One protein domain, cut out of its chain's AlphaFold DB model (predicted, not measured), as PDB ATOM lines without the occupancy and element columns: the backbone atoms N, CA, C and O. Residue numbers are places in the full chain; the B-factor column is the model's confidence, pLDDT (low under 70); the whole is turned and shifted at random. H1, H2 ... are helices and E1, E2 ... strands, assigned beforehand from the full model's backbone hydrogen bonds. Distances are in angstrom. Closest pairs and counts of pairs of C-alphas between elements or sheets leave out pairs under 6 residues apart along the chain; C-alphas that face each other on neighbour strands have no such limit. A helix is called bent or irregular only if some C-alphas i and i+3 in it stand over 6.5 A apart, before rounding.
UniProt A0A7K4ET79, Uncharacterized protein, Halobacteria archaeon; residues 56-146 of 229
ATOM      1  N   THR A  56      14.586  48.226 -31.010       87.31
ATOM      2  CA  THR A  56      14.033  48.189 -29.655       87.31
ATOM      3  C   THR A  56      13.232  49.448 -29.395       87.31
ATOM      4  O   THR A  56      13.676  50.548 -29.723       87.31
ATOM      5  N   ARG A  57      12.082  49.302 -28.742       91.31
ATOM      6  CA  ARG A  57      11.327  50.423 -28.179       91.31
ATOM      7  C   ARG A  57      11.402  50.383 -26.664       91.31
ATOM      8  O   ARG A  57      11.730  49.354 -26.075       91.31
ATOM      9  N   ARG A  58      11.086  51.520 -26.047       92.00
ATOM     10  CA  ARG A  58      10.997  51.655 -24.598       92.00
ATOM     11  C   ARG A  58       9.621  52.163 -24.191       92.00
ATOM     12  O   ARG A  58       9.112  53.109 -24.789       92.00
ATOM     13  N   LEU A  59       9.051  51.546 -23.165       90.44
ATOM     14  CA  LEU A  59       7.903  52.035 -22.406       90.44
ATOM     15  C   LEU A  59       8.236  51.902 -20.920       90.44
ATOM     16  O   LEU A  59       9.011  51.028 -20.547       90.44
ATOM     17  N   SER A  60       7.660  52.755 -20.078       91.25
ATOM     18  CA  SER A  60       7.767  52.577 -18.628       91.25
ATOM     19  C   SER A  60       6.876  51.406 -18.204       91.25
ATOM     20  O   SER A  60       5.662  51.507 -18.415       91.25
ATOM     21  N   PRO A  61       7.436  50.317 -17.637       92.62
ATOM     22  CA  PRO A  61       6.632  49.219 -17.119       92.62
ATOM     23  C   PRO A  61       5.678  49.727 -16.047       92.62
ATOM     24  O   PRO A  61       6.027  50.592 -15.241       92.62
ATOM     25  N   HIS A  62       4.461  49.197 -16.033       91.25
ATOM     26  CA  HIS A  62       3.482  49.565 -15.028       91.25
ATOM     27  C   HIS A  62       3.995  49.139 -13.641       91.25
ATOM     28  O   HIS A  62       4.303  47.954 -13.473       91.25
ATOM     29  N   PRO A  63       4.015  50.018 -12.623       90.62
ATOM     30  CA  PRO A  63       4.564  49.689 -11.304       90.62
ATOM     31  C   PRO A  63       3.965  48.431 -10.664       90.62
ATOM     32  O   PRO A  63       4.680  47.576 -10.146       90.62
ATOM     33  N   TYR A  64       2.647  48.252 -10.807       89.50
ATOM     34  CA  TYR A  64       1.958  47.016 -10.419       89.50
ATOM     35  C   TYR A  64       2.617  45.731 -10.959       89.50
ATOM     36  O   TYR A  64       2.718  44.760 -10.216       89.50
ATOM     37  N   SER A  65       3.063  45.701 -12.223       88.62
ATOM     38  CA  SER A  65       3.677  44.502 -12.819       88.62
ATOM     39  C   SER A  65       5.004  44.153 -12.145       88.62
ATOM     40  O   SER A  65       5.222  42.997 -11.779       88.62
ATOM     41  N   VAL A  66       5.831  45.168 -11.877       91.81
ATOM     42  CA  VAL A  66       7.104  45.035 -11.160       91.81
ATOM     43  C   VAL A  66       6.856  44.517  -9.742       91.81
ATOM     44  O   VAL A  66       7.432  43.508  -9.337       91.81
ATOM     45  N   ALA A  67       5.923  45.128  -9.010       93.06
ATOM     46  CA  ALA A  67       5.568  44.699  -7.661       93.06
ATOM     47  C   ALA A  67       4.951  43.289  -7.621       93.06
ATOM     48  O   ALA A  67       5.248  42.504  -6.722       93.06
ATOM     49  N   ALA A  68       4.114  42.929  -8.598       91.69
ATOM     50  CA  ALA A  68       3.556  41.584  -8.715       91.69
ATOM     51  C   ALA A  68       4.649  40.538  -8.978       91.69
ATOM     52  O   ALA A  68       4.620  39.470  -8.363       91.69
ATOM     53  N   PHE A  69       5.631  40.849  -9.828       93.31
ATOM     54  CA  PHE A  69       6.793  39.994 -10.055       93.31
ATOM     55  C   PHE A  69       7.612  39.808  -8.775       93.31
ATOM     56  O   PHE A  69       7.900  38.671  -8.409       93.31
ATOM     57  N   ILE A  70       7.903  40.883  -8.036       95.56
ATOM     58  CA  ILE A  70       8.608  40.794  -6.749       95.56
ATOM     59  C   ILE A  70       7.841  39.899  -5.766       95.56
ATOM     60  O   ILE A  70       8.394  38.923  -5.258       95.56
ATOM     61  N   ARG A  71       6.550  40.181  -5.545       95.00
ATOM     62  CA  ARG A  71       5.701  39.441  -4.596       95.00
ATOM     63  C   ARG A  71       5.590  37.954  -4.930       95.00
ATOM     64  O   ARG A  71       5.673  37.132  -4.025       95.00
ATOM     65  N   SER A  72       5.462  37.612  -6.212       91.50
ATOM     66  CA  SER A  72       5.320  36.219  -6.667       91.50
ATOM     67  C   SER A  72       6.580  35.375  -6.448       91.50
ATOM     68  O   SER A  72       6.513  34.153  -6.499       91.50
ATOM     69  N   ASN A  73       7.725  36.015  -6.199       94.56
ATOM     70  CA  ASN A  73       9.018  35.354  -6.054       94.56
ATOM     71  C   ASN A  73       9.554  35.361  -4.609       94.56
ATOM     72  O   ASN A  73      10.598  34.763  -4.353       94.56
ATOM     73  N   LEU A  74       8.859  35.994  -3.651       95.12
ATOM     74  CA  LEU A  74       9.353  36.134  -2.272       95.12
ATOM     75  C   LEU A  74       9.647  34.781  -1.611       95.12
ATOM     76  O   LEU A  74      10.683  34.620  -0.974       95.12
ATOM     77  N   ASP A  75       8.777  33.787  -1.790       95.00
ATOM     78  CA  ASP A  75       8.948  32.464  -1.171       95.00
ATOM     79  C   ASP A  75      10.065  31.618  -1.797       95.00
ATOM     80  O   ASP A  75      10.394  30.539  -1.289       95.00
ATOM     81  N   LEU A  76      10.671  32.112  -2.879       94.75
ATOM     82  CA  LEU A  76      11.834  31.507  -3.522       94.75
ATOM     83  C   LEU A  76      13.155  31.993  -2.913       94.75
ATOM     84  O   LEU A  76      14.174  31.343  -3.141       94.75
ATOM     85  N   LEU A  77      13.131  33.079  -2.131       95.88
ATOM     86  CA  LEU A  77      14.299  33.614  -1.431       95.88
ATOM     87  C   LEU A  77      14.559  32.854  -0.128       95.88
ATOM     88  O   LEU A  77      13.631  32.519   0.613       95.88
ATOM     89  N   GLU A  78      15.822  32.621   0.200       94.25
ATOM     90  CA  GLU A  78      16.225  31.777   1.326       94.25
ATOM     91  C   GLU A  78      15.875  32.403   2.680       94.25
ATOM     92  O   GLU A  78      15.274  31.754   3.539       94.25
ATOM     93  N   ARG A  79      16.208  33.684   2.876       95.12
ATOM     94  CA  ARG A  79      16.116  34.352   4.182       95.12
ATOM     95  C   ARG A  79      14.845  35.177   4.329       95.12
ATOM     96  O   ARG A  79      14.555  36.053   3.521       95.12
ATOM     97  N   SER A  80      14.146  34.998   5.448       94.38
ATOM     98  CA  SER A  80      12.933  35.763   5.781       94.38
ATOM     99  C   SER A  80      13.159  37.279   5.872       94.38
ATOM    100  O   SER A  80      12.267  38.042   5.503       94.38
ATOM    101  N   VAL A  81      14.342  37.728   6.313       94.12
ATOM    102  CA  VAL A  81      14.696  39.160   6.354       94.12
ATOM    103  C   VAL A  81      14.757  39.776   4.953       94.12
ATOM    104  O   VAL A  81      14.228  40.868   4.752       94.12
ATOM    105  N   ASP A  82      15.299  39.045   3.974       96.19
ATOM    106  CA  ASP A  82      15.387  39.497   2.583       96.19
ATOM    107  C   ASP A  82      13.986  39.516   1.943       96.19
ATOM    108  O   ASP A  82      13.621  40.476   1.267       96.19
ATOM    109  N   ARG A  83      13.123  38.538   2.266       95.88
ATOM    110  CA  ARG A  83      11.695  38.572   1.881       95.88
ATOM    111  C   ARG A  83      10.975  39.800   2.436       95.88
ATOM    112  O   ARG A  83      10.160  40.403   1.742       95.88
ATOM    113  N   GLY A  84      11.256  40.163   3.689       93.94
ATOM    114  CA  GLY A  84      10.699  41.355   4.327       93.94
ATOM    115  C   GLY A  84      11.148  42.649   3.648       93.94
ATOM    116  O   GLY A  84      10.334  43.553   3.475       93.94
ATOM    117  N   PHE A  85      12.410  42.718   3.219       94.88
ATOM    118  CA  PHE A  85      12.926  43.820   2.409       94.88
ATOM    119  C   PHE A  85      12.188  43.932   1.068       94.88
ATOM    120  O   PHE A  85      11.610  44.978   0.784       94.88
ATOM    121  N   PHE A  86      12.129  42.855   0.279       95.88
ATOM    122  CA  PHE A  86      11.486  42.891  -1.039       95.88
ATOM    123  C   PHE A  86       9.974  43.126  -0.977       95.88
ATOM    124  O   PHE A  86       9.410  43.684  -1.913       95.88
ATOM    125  N   ARG A  87       9.308  42.749   0.123       94.56
ATOM    126  CA  ARG A  87       7.903  43.108   0.352       94.56
ATOM    127  C   ARG A  87       7.723  44.626   0.419       94.56
ATOM    128  O   ARG A  87       6.943  45.155  -0.364       94.56
ATOM    129  N   ARG A  88       8.514  45.307   1.258       92.31
ATOM    130  CA  ARG A  88       8.516  46.777   1.343       92.31
ATOM    131  C   ARG A  88       8.947  47.426   0.033       92.31
ATOM    132  O   ARG A  88       8.370  48.417  -0.387       92.31
ATOM    133  N   TYR A  89       9.932  46.839  -0.649       92.44
ATOM    134  CA  TYR A  89      10.369  47.325  -1.957       92.44
ATOM    135  C   TYR A  89       9.231  47.292  -2.989       92.44
ATOM    136  O   TYR A  89       9.026  48.254  -3.720       92.44
ATOM    137  N   ALA A  90       8.437  46.216  -3.017       92.56
ATOM    138  CA  ALA A  90       7.279  46.109  -3.901       92.56
ATOM    139  C   ALA A  90       6.174  47.131  -3.575       92.56
ATOM    140  O   ALA A  90       5.536  47.620  -4.503       92.56
ATOM    141  N   GLU A  91       5.949  47.431  -2.292       90.75
ATOM    142  CA  GLU A  91       4.995  48.449  -1.811       90.75
ATOM    143  C   GLU A  91       5.446  49.872  -2.188       90.75
ATOM    144  O   GLU A  91       4.644  50.681  -2.655       90.75
ATOM    145  N   HIS A  92       6.748  50.155  -2.077       89.00
ATOM    146  CA  HIS A  92       7.337  51.417  -2.527       89.00
ATOM    147  C   HIS A  92       7.193  51.596  -4.045       89.00
ATOM    148  O   HIS A  92       6.754  52.647  -4.508       89.00
ATOM    149  N   VAL A  93       7.486  50.553  -4.835       88.31
ATOM    150  CA  VAL A  93       7.376  50.606  -6.303       88.31
ATOM    151  C   VAL A  93       5.965  50.980  -6.755       88.31
ATOM    152  O   VAL A  93       5.830  51.773  -7.682       88.31
ATOM    153  N   THR A  94       4.907  50.447  -6.134       86.38
ATOM    154  CA  THR A  94       3.522  50.790  -6.504       86.38
ATOM    155  C   THR A  94       3.100  52.202  -6.112       86.38
ATOM    156  O   THR A  94       2.078  52.665  -6.615       86.38
ATOM    157  N   GLY A  95       3.888  52.906  -5.295       74.88
ATOM    158  CA  GLY A  95       3.527  54.219  -4.770       74.88
ATOM    159  C   GLY A  95       2.414  54.149  -3.726       74.88
ATOM    160  O   GLY A  95       1.756  55.157  -3.483       74.88
ATOM    161  N   ASP A  96       2.199  52.979  -3.108       66.44
ATOM    162  CA  ASP A  96       1.204  52.810  -2.041       66.44
ATOM    163  C   ASP A  96       1.595  53.611  -0.775       66.44
ATOM    164  O   ASP A  96       0.748  53.892   0.072       66.44
ATOM    165  N   HIS A  97       2.858  54.059  -0.694       61.38
ATOM    166  CA  HIS A  97       3.412  54.909   0.361       61.38
ATOM    167  C   HIS A  97       4.157  56.109  -0.253       61.38
ATOM    168  O   HIS A  97       5.359  56.051  -0.496       61.38
ATOM    169  N   ILE A  98       3.434  57.200  -0.542       55.28
ATOM    170  CA  ILE A  98       3.956  58.395  -1.249       55.28
ATOM    171  C   ILE A  98       5.034  59.154  -0.438       55.28
ATOM    172  O   ILE A  98       5.809  59.908  -1.020       55.28
ATOM    173  N   ASP A  99       5.144  58.892   0.868       59.12
ATOM    174  CA  ASP A  99       6.033  59.611   1.795       59.12
ATOM    175  C   ASP A  99       7.148  58.735   2.412       59.12
ATOM    176  O   ASP A  99       7.798  59.150   3.372       59.12
ATOM    177  N   GLU A 100       7.379  57.522   1.895       68.62
ATOM    178  CA  GLU A 100       8.440  56.630   2.388       68.62
ATOM    179  C   GLU A 100       9.633  56.578   1.423       68.62
ATOM    180  O   GLU A 100       9.476  56.293   0.232       68.62
ATOM    181  N   ASP A 101      10.837  56.826   1.957       77.94
ATOM    182  CA  ASP A 101      12.101  56.671   1.231       77.94
ATOM    183  C   ASP A 101      12.230  55.259   0.630       77.94
ATOM    184  O   ASP A 101      11.733  54.277   1.193       77.94
ATOM    185  N   GLU A 102      12.941  55.142  -0.499       82.44
ATOM    186  CA  GLU A 102      13.233  53.840  -1.108       82.44
ATOM    187  C   GLU A 102      13.877  52.914  -0.058       82.44
ATOM    188  O   GLU A 102      14.896  53.275   0.546       82.44
ATOM    189  N   PRO A 103      13.312  51.714   0.189       83.25
ATOM    190  CA  PRO A 103      13.874  50.795   1.162       83.25
ATOM    191  C   PRO A 103      15.335  50.493   0.830       83.25
ATOM    192  O   PRO A 103      15.647  49.995  -0.250       83.25
ATOM    193  N   VAL A 104      16.233  50.739   1.783       81.81
ATOM    194  CA  VAL A 104      17.651  50.407   1.619       81.81
ATOM    195  C   VAL A 104      17.870  48.952   2.041       81.81
ATOM    196  O   VAL A 104      17.527  48.584   3.174       81.81
ATOM    197  N   PRO A 105      18.428  48.093   1.171       77.56
ATOM    198  CA  PRO A 105      18.735  46.727   1.554       77.56
ATOM    199  C   PRO A 105      19.825  46.712   2.629       77.56
ATOM    200  O   PRO A 105      20.832  47.413   2.545       77.56
ATOM    201  N   ALA A 106      19.651  45.852   3.633       79.50
ATOM    202  CA  ALA A 106      20.760  45.442   4.487       79.50
ATOM    203  C   ALA A 106      21.746  44.565   3.680       79.50
ATOM    204  O   ALA A 106      21.695  44.483   2.453       79.50
ATOM    205  N   ARG A 107      22.633  43.834   4.362       92.00
ATOM    206  CA  ARG A 107      23.462  42.807   3.714       92.00
ATOM    207  C   ARG A 107      22.591  41.633   3.226       92.00
ATOM    208  O   ARG A 107      22.329  40.694   3.992       92.00
ATOM    209  N   LEU A 108      22.164  41.706   1.963       95.69
ATOM    210  CA  LEU A 108      21.415  40.659   1.264       95.69
ATOM    211  C   LEU A 108      22.232  39.361   1.204       95.69
ATOM    212  O   LEU A 108      23.463  39.389   1.099       95.69
ATOM    213  N   ALA A 109      21.556  38.213   1.291       96.12
ATOM    214  CA  ALA A 109      22.186  36.942   0.930       96.12
ATOM    215  C   ALA A 109      22.465  36.864  -0.584       96.12
ATOM    216  O   ALA A 109      21.907  37.651  -1.347       96.12
ATOM    217  N   PRO A 110      23.330  35.940  -1.040       96.81
ATOM    218  CA  PRO A 110      23.696  35.841  -2.454       96.81
ATOM    219  C   PRO A 110      22.509  35.684  -3.420       96.81
ATOM    220  O   PRO A 110      22.514  36.297  -4.485       96.81
ATOM    221  N   ASP A 111      21.484  34.910  -3.056       96.62
ATOM    222  CA  ASP A 111      20.266  34.722  -3.857       96.62
ATOM    223  C   ASP A 111      19.438  36.013  -3.955       96.62
ATOM    224  O   ASP A 111      19.033  36.427  -5.043       96.62
ATOM    225  N   ALA A 112      19.255  36.693  -2.822       97.19
ATOM    226  CA  ALA A 112      18.574  37.974  -2.727       97.19
ATOM    227  C   ALA A 112      19.336  39.085  -3.463       97.19
ATOM    228  O   ALA A 112      18.715  39.905  -4.135       97.19
ATOM    229  N   GLN A 113      20.670  39.090  -3.403       97.50
ATOM    230  CA  GLN A 113      21.501  40.035  -4.146       97.50
ATOM    231  C   GLN A 113      21.350  39.827  -5.656       97.50
ATOM    232  O   GLN A 113      21.144  40.796  -6.380       97.50
ATOM    233  N   ALA A 114      21.370  38.579  -6.136       97.88
ATOM    234  CA  ALA A 114      21.152  38.288  -7.553       97.88
ATOM    235  C   ALA A 114      19.765  38.753  -8.032       97.88
ATOM    236  O   ALA A 114      19.634  39.286  -9.135       97.88
ATOM    237  N   PHE A 115      18.734  38.593  -7.196       97.50
ATOM    238  CA  PHE A 115      17.394  39.090  -7.504       97.50
ATOM    239  C   PHE A 115      17.327  40.623  -7.516       97.50
ATOM    240  O   PHE A 115      16.761  41.206  -8.439       97.50
ATOM    241  N   HIS A 116      17.959  41.286  -6.548       96.50
ATOM    242  CA  HIS A 116      18.067  42.744  -6.500       96.50
ATOM    243  C   HIS A 116      18.800  43.311  -7.727       96.50
ATOM    244  O   HIS A 116      18.336  44.274  -8.341       96.50
ATOM    245  N   ASP A 117      19.911  42.692  -8.128       96.75
ATOM    246  CA  ASP A 117      20.695  43.093  -9.301       96.75
ATOM    247  C   ASP A 117      19.890  42.963 -10.601       96.75
ATOM    248  O   ASP A 117      20.072  43.758 -11.524       96.75
ATOM    249  N   LEU A 118      18.993  41.973 -10.687       97.69
ATOM    250  CA  LEU A 118      18.061  41.833 -11.803       97.69
ATOM    251  C   LEU A 118      17.023  42.960 -11.813       97.69
ATOM    252  O   LEU A 118      16.805  43.568 -12.859       97.69
ATOM    253  N   LEU A 119      16.402  43.249 -10.667       95.12
ATOM    254  CA  LEU A 119      15.338  44.253 -10.545       95.12
ATOM    255  C   LEU A 119      15.830  45.681 -10.807       95.12
ATOM    256  O   LEU A 119      15.135  46.462 -11.448       95.12
ATOM    257  N   THR A 120      17.039  46.006 -10.351       92.88
ATOM    258  CA  THR A 120      17.637  47.349 -10.473       92.88
ATOM    259  C   THR A 120      18.445  47.536 -11.763       92.88
ATOM    260  O   THR A 120      19.062  48.577 -11.996       92.88
ATOM    261  N   ASN A 121      18.458  46.536 -12.650       94.31
ATOM    262  CA  ASN A 121      19.152  46.623 -13.925       94.31
ATOM    263  C   ASN A 121      18.361  47.433 -14.961       94.31
ATOM    264  O   ASN A 121      17.210  47.142 -15.253       94.31
ATOM    265  N   HIS A 122      19.042  48.353 -15.650       91.75
ATOM    266  CA  HIS A 122      18.471  49.124 -16.765       91.75
ATOM    267  C   HIS A 122      19.078  48.784 -18.135       91.75
ATOM    268  O   HIS A 122      18.813  49.468 -19.123       91.75
ATOM    269  N   ARG A 123      19.928  47.750 -18.216       95.00
ATOM    270  CA  ARG A 123      20.624  47.352 -19.449       95.00
ATOM    271  C   ARG A 123      20.046  46.036 -19.986       95.00
ATOM    272  O   ARG A 123      20.343  44.990 -19.406       95.00
ATOM    273  N   PRO A 124      19.303  46.040 -21.110       94.75
ATOM    274  CA  PRO A 124      18.688  44.825 -21.663       94.75
ATOM    275  C   PRO A 124      19.702  43.706 -21.921       94.75
ATOM    276  O   PRO A 124      19.469  42.552 -21.587       94.75
ATOM    277  N   ALA A 125      20.892  44.063 -22.418       94.88
ATOM    278  CA  ALA A 125      21.966  43.111 -22.705       94.88
ATOM    279  C   ALA A 125      22.507  42.366 -21.465       94.88
ATOM    280  O   ALA A 125      23.159  41.336 -21.615       94.88
ATOM    281  N   ARG A 126      22.260  42.864 -20.242       97.44
ATOM    282  CA  ARG A 126      22.668  42.190 -18.998       97.44
ATOM    283  C   ARG A 126      21.627  41.199 -18.484       97.44
ATOM    284  O   ARG A 126      21.969  40.363 -17.654       97.44
ATOM    285  N   VAL A 127      20.385  41.262 -18.958       97.44
ATOM    286  CA  VAL A 127      19.300  40.421 -18.434       97.44
ATOM    287  C   VAL A 127      19.608  38.925 -18.568       97.44
ATOM    288  O   VAL A 127      19.470  38.231 -17.563       97.44
ATOM    289  N   PRO A 128      20.139  38.409 -19.698       97.00
ATOM    290  CA  PRO A 128      20.437  36.979 -19.812       97.00
ATOM    291  C   PRO A 128      21.467  36.474 -18.793       97.00
ATOM    292  O   PRO A 128      21.353  35.355 -18.294       97.00
ATOM    293  N   VAL A 129      22.484  37.279 -18.456       98.06
ATOM    294  CA  VAL A 129      23.475  36.894 -17.436       98.06
ATOM    295  C   VAL A 129      22.905  37.024 -16.022       98.06
ATOM    296  O   VAL A 129      23.140  36.144 -15.203       98.06
ATOM    297  N   LEU A 130      22.094  38.050 -15.750       98.38
ATOM    298  CA  LEU A 130      21.440  38.232 -14.450       98.38
ATOM    299  C   LEU A 130      20.418  37.124 -14.163       98.38
ATOM    300  O   LEU A 130      20.397  36.588 -13.060       98.38
ATOM    301  N   LEU A 131      19.649  36.702 -15.173       97.81
ATOM    302  CA  LEU A 131      18.757  35.546 -15.076       97.81
ATOM    303  C   LEU A 131      19.516  34.263 -14.727       97.81
ATOM    304  O   LEU A 131      19.037  33.482 -13.912       97.81
ATOM    305  N   LYS A 132      20.711  34.050 -15.296       97.81
ATOM    306  CA  LYS A 132      21.565  32.888 -14.980       97.81
ATOM    307  C   LYS A 132      22.132  32.925 -13.559       97.81
ATOM    308  O   LYS A 132      22.379  31.859 -13.001       97.81
ATOM    309  N   SER A 133      22.309  34.115 -12.987       97.88
ATOM    310  CA  SER A 133      22.781  34.306 -11.610       97.88
ATOM    311  C   SER A 133      21.703  34.072 -10.551       97.88
ATOM    312  O   SER A 133      22.042  33.938  -9.377       97.88
ATOM    313  N   LEU A 134      20.421  34.012 -10.931       97.81
ATOM    314  CA  LEU A 134      19.346  33.682  -9.995       97.81
ATOM    315  C   LEU A 134      19.512  32.266  -9.423       97.81
ATOM    316  O   LEU A 134      20.096  31.368 -10.048       97.81
ATOM    317  N   SER A 135      18.921  32.050  -8.245       96.44
ATOM    318  CA  SER A 135      18.890  30.733  -7.610       96.44
ATOM    319  C   SER A 135      18.294  29.681  -8.553       96.44
ATOM    320  O   SER A 135      17.444  29.978  -9.398       96.44
ATOM    321  N   VAL A 136      18.737  28.424  -8.412       96.12
ATOM    322  CA  VAL A 136      18.234  27.311  -9.240       96.12
ATOM    323  C   VAL A 136      16.710  27.259  -9.185       96.12
ATOM    324  O   VAL A 136      16.068  27.152 -10.223       96.12
ATOM    325  N   ARG A 137      16.139  27.424  -7.985       95.06
ATOM    326  CA  ARG A 137      14.696  27.399  -7.758       95.06
ATOM    327  C   ARG A 137      13.970  28.480  -8.562       95.06
ATOM    328  O   ARG A 137      13.038  28.151  -9.282       95.06
ATOM    329  N   MET A 138      14.424  29.736  -8.515       95.81
ATOM    330  CA  MET A 138      13.817  30.822  -9.301       95.81
ATOM    331  C   MET A 138      13.907  30.569 -10.805       95.81
ATOM    332  O   MET A 138      12.928  30.758 -11.523       95.81
ATOM    333  N   ARG A 139      15.062  30.098 -11.289       96.94
ATOM    334  CA  ARG A 139      15.234  29.762 -12.709       96.94
ATOM    335  C   ARG A 139      14.293  28.637 -13.139       96.94
ATOM    336  O   ARG A 139      13.715  28.726 -14.216       96.94
ATOM    337  N   THR A 140      14.112  27.618 -12.300       96.06
ATOM    338  CA  THR A 140      13.173  26.520 -12.554       96.06
ATOM    339  C   THR A 140      11.728  27.006 -12.613       96.06
ATOM    340  O   THR A 140      11.017  26.591 -13.521       96.06
ATOM    341  N   GLU A 141      11.295  27.899 -11.719       94.81
ATOM    342  CA  GLU A 141       9.931  28.452 -11.757       94.81
ATOM    343  C   GLU A 141       9.688  29.296 -13.017       94.81
ATOM    344  O   GLU A 141       8.689  29.103 -13.711       94.81
ATOM    345  N   LEU A 142      10.629  30.184 -13.367       94.69
ATOM    346  CA  LEU A 142      10.542  31.000 -14.583       94.69
ATOM    347  C   LEU A 142      10.461  30.127 -15.838       94.69
ATOM    348  O   LEU A 142       9.594  30.342 -16.681       94.69
ATOM    349  N   GLU A 143      11.322  29.115 -15.943       95.62
ATOM    350  CA  GLU A 143      11.306  28.168 -17.059       95.62
ATOM    351  C   GLU A 143      10.052  27.284 -17.049       95.62
ATOM    352  O   GLU A 143       9.527  26.901 -18.100       95.62
ATOM    353  N   GLY A 144       9.544  26.976 -15.856       94.94
ATOM    354  CA  GLY A 144       8.335  26.203 -15.606       94.94
ATOM    355  C   GLY A 144       7.103  26.822 -16.247       94.94
ATOM    356  O   GLY A 144       6.262  26.068 -16.725       94.94
ATOM    357  N   ILE A 145       7.050  28.154 -16.349       94.50
ATOM    358  CA  ILE A 145       5.944  28.916 -16.943       94.50
ATOM    359  C   ILE A 145       6.263  29.526 -18.319       94.50
ATOM    360  O   ILE A 145       5.472  30.323 -18.810       94.50
ATOM    361  N   ASN A 146       7.392  29.173 -18.944       97.19
ATOM    362  CA  ASN A 146       7.901  29.788 -20.176       97.19
ATOM    363  C   ASN A 146       7.465  29.027 -21.451       97.19
ATOM    364  O   ASN A 146       8.022  27.957 -21.721       97.19
TER     365      ASN A 146
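AT A GLANCE: This is residues 56 to 146 of the 229 residues of an uncharacterized protein of Halobacteria archaeon (UniProt A0A7K4ET79). The longest helix, H2, folds back beside H1 in a helical hairpin, and a second hairpin, H3 with H4, stands next to the first, loosely joined to it, H2 and H3 running nearly parallel. After H4 the last helix, H5, turns off at a steep angle; a long loop, residues 95 to 109, links the two hairpins, and the short strand E1 lies farthest from the middle. The printed part has 91 residues with one named strand and five named helices, in the order E1, H1, H2, H3, H4, H5, and the class is mostly helix. It is compact, with a radius of gyration of the C-alphas of 13.3 A and spans of 36 by 36 by 22 A.

IN THESE COORDINATES: H2, residues 80 to 94, is 21.6 A long from C-alpha 80 at (12.933, 35.763, 5.781) to C-alpha 94 at (3.522, 50.790, -6.504). Before it, H1, residues 63 to 76, is 21.1 A long and irregular: C-alphas 72 and 75 are 7.6 A apart. H3, residues 110 to 119, is 14.4 A long. H4, residues 124 to 133, is 15.1 A long and only just irregular, with C-alphas 125 and 128 7.0 A apart. H5, residues 136 to 144, is 11.8 A long and ends at C-alpha 144 (8.335, 26.203, -15.606). E1, residues 56 to 58, is 6.8 A long and pairs with no named strand.

HOW THE PARTS SIT: H2 and H1 form a hairpin: they touch, the closest C-alphas being those of Ala 90 and Ala 67, 4.4 A apart, at a shallow tilt of 10 degrees, opposite ways. H2 and H3 are close but not clearly touching, with the C-alphas of Asp 82 and Ala 112 closest at 6.4 A, and run the same way at a shallow tilt of 8 degrees. H1 and H3 are near each other. H3 and H4 form the other hairpin and touch, closest at the C-alphas of Leu 118 and Leu 130, 5.6 A apart, at a shallow tilt of 18 degrees, opposite ways. H5 and H1 only just touch, with 3 pairs of C-alphas within 8 A, only at their ends; H1 does so with residues 73 to 76 alone, and the closest C-alphas are those of Met 138 and Leu 76, 6.1 A apart. H5 and H4 are close but not clearly touching, at a steep tilt of 59 degrees, with the C-alphas of Leu 131 and Arg 139 closest at 7.2 A. E1 is apart from H1, H2, H3, H4 and H5. In H2, H3 and H5 every O i to N i+4 pair is within hydrogen-bond range; in H1 8 of 10 are, in H4 4 of 6.

THE WHOLE: The C-alphas farthest apart are those of Asp 99 and Gly 144, 37.7 A. The printed part has no cut. The link from H2 to H3 is long, 15 residues; the other links are tight. The mean pLDDT of the printed part is 91.5, and residues 96 to 100 are under 70.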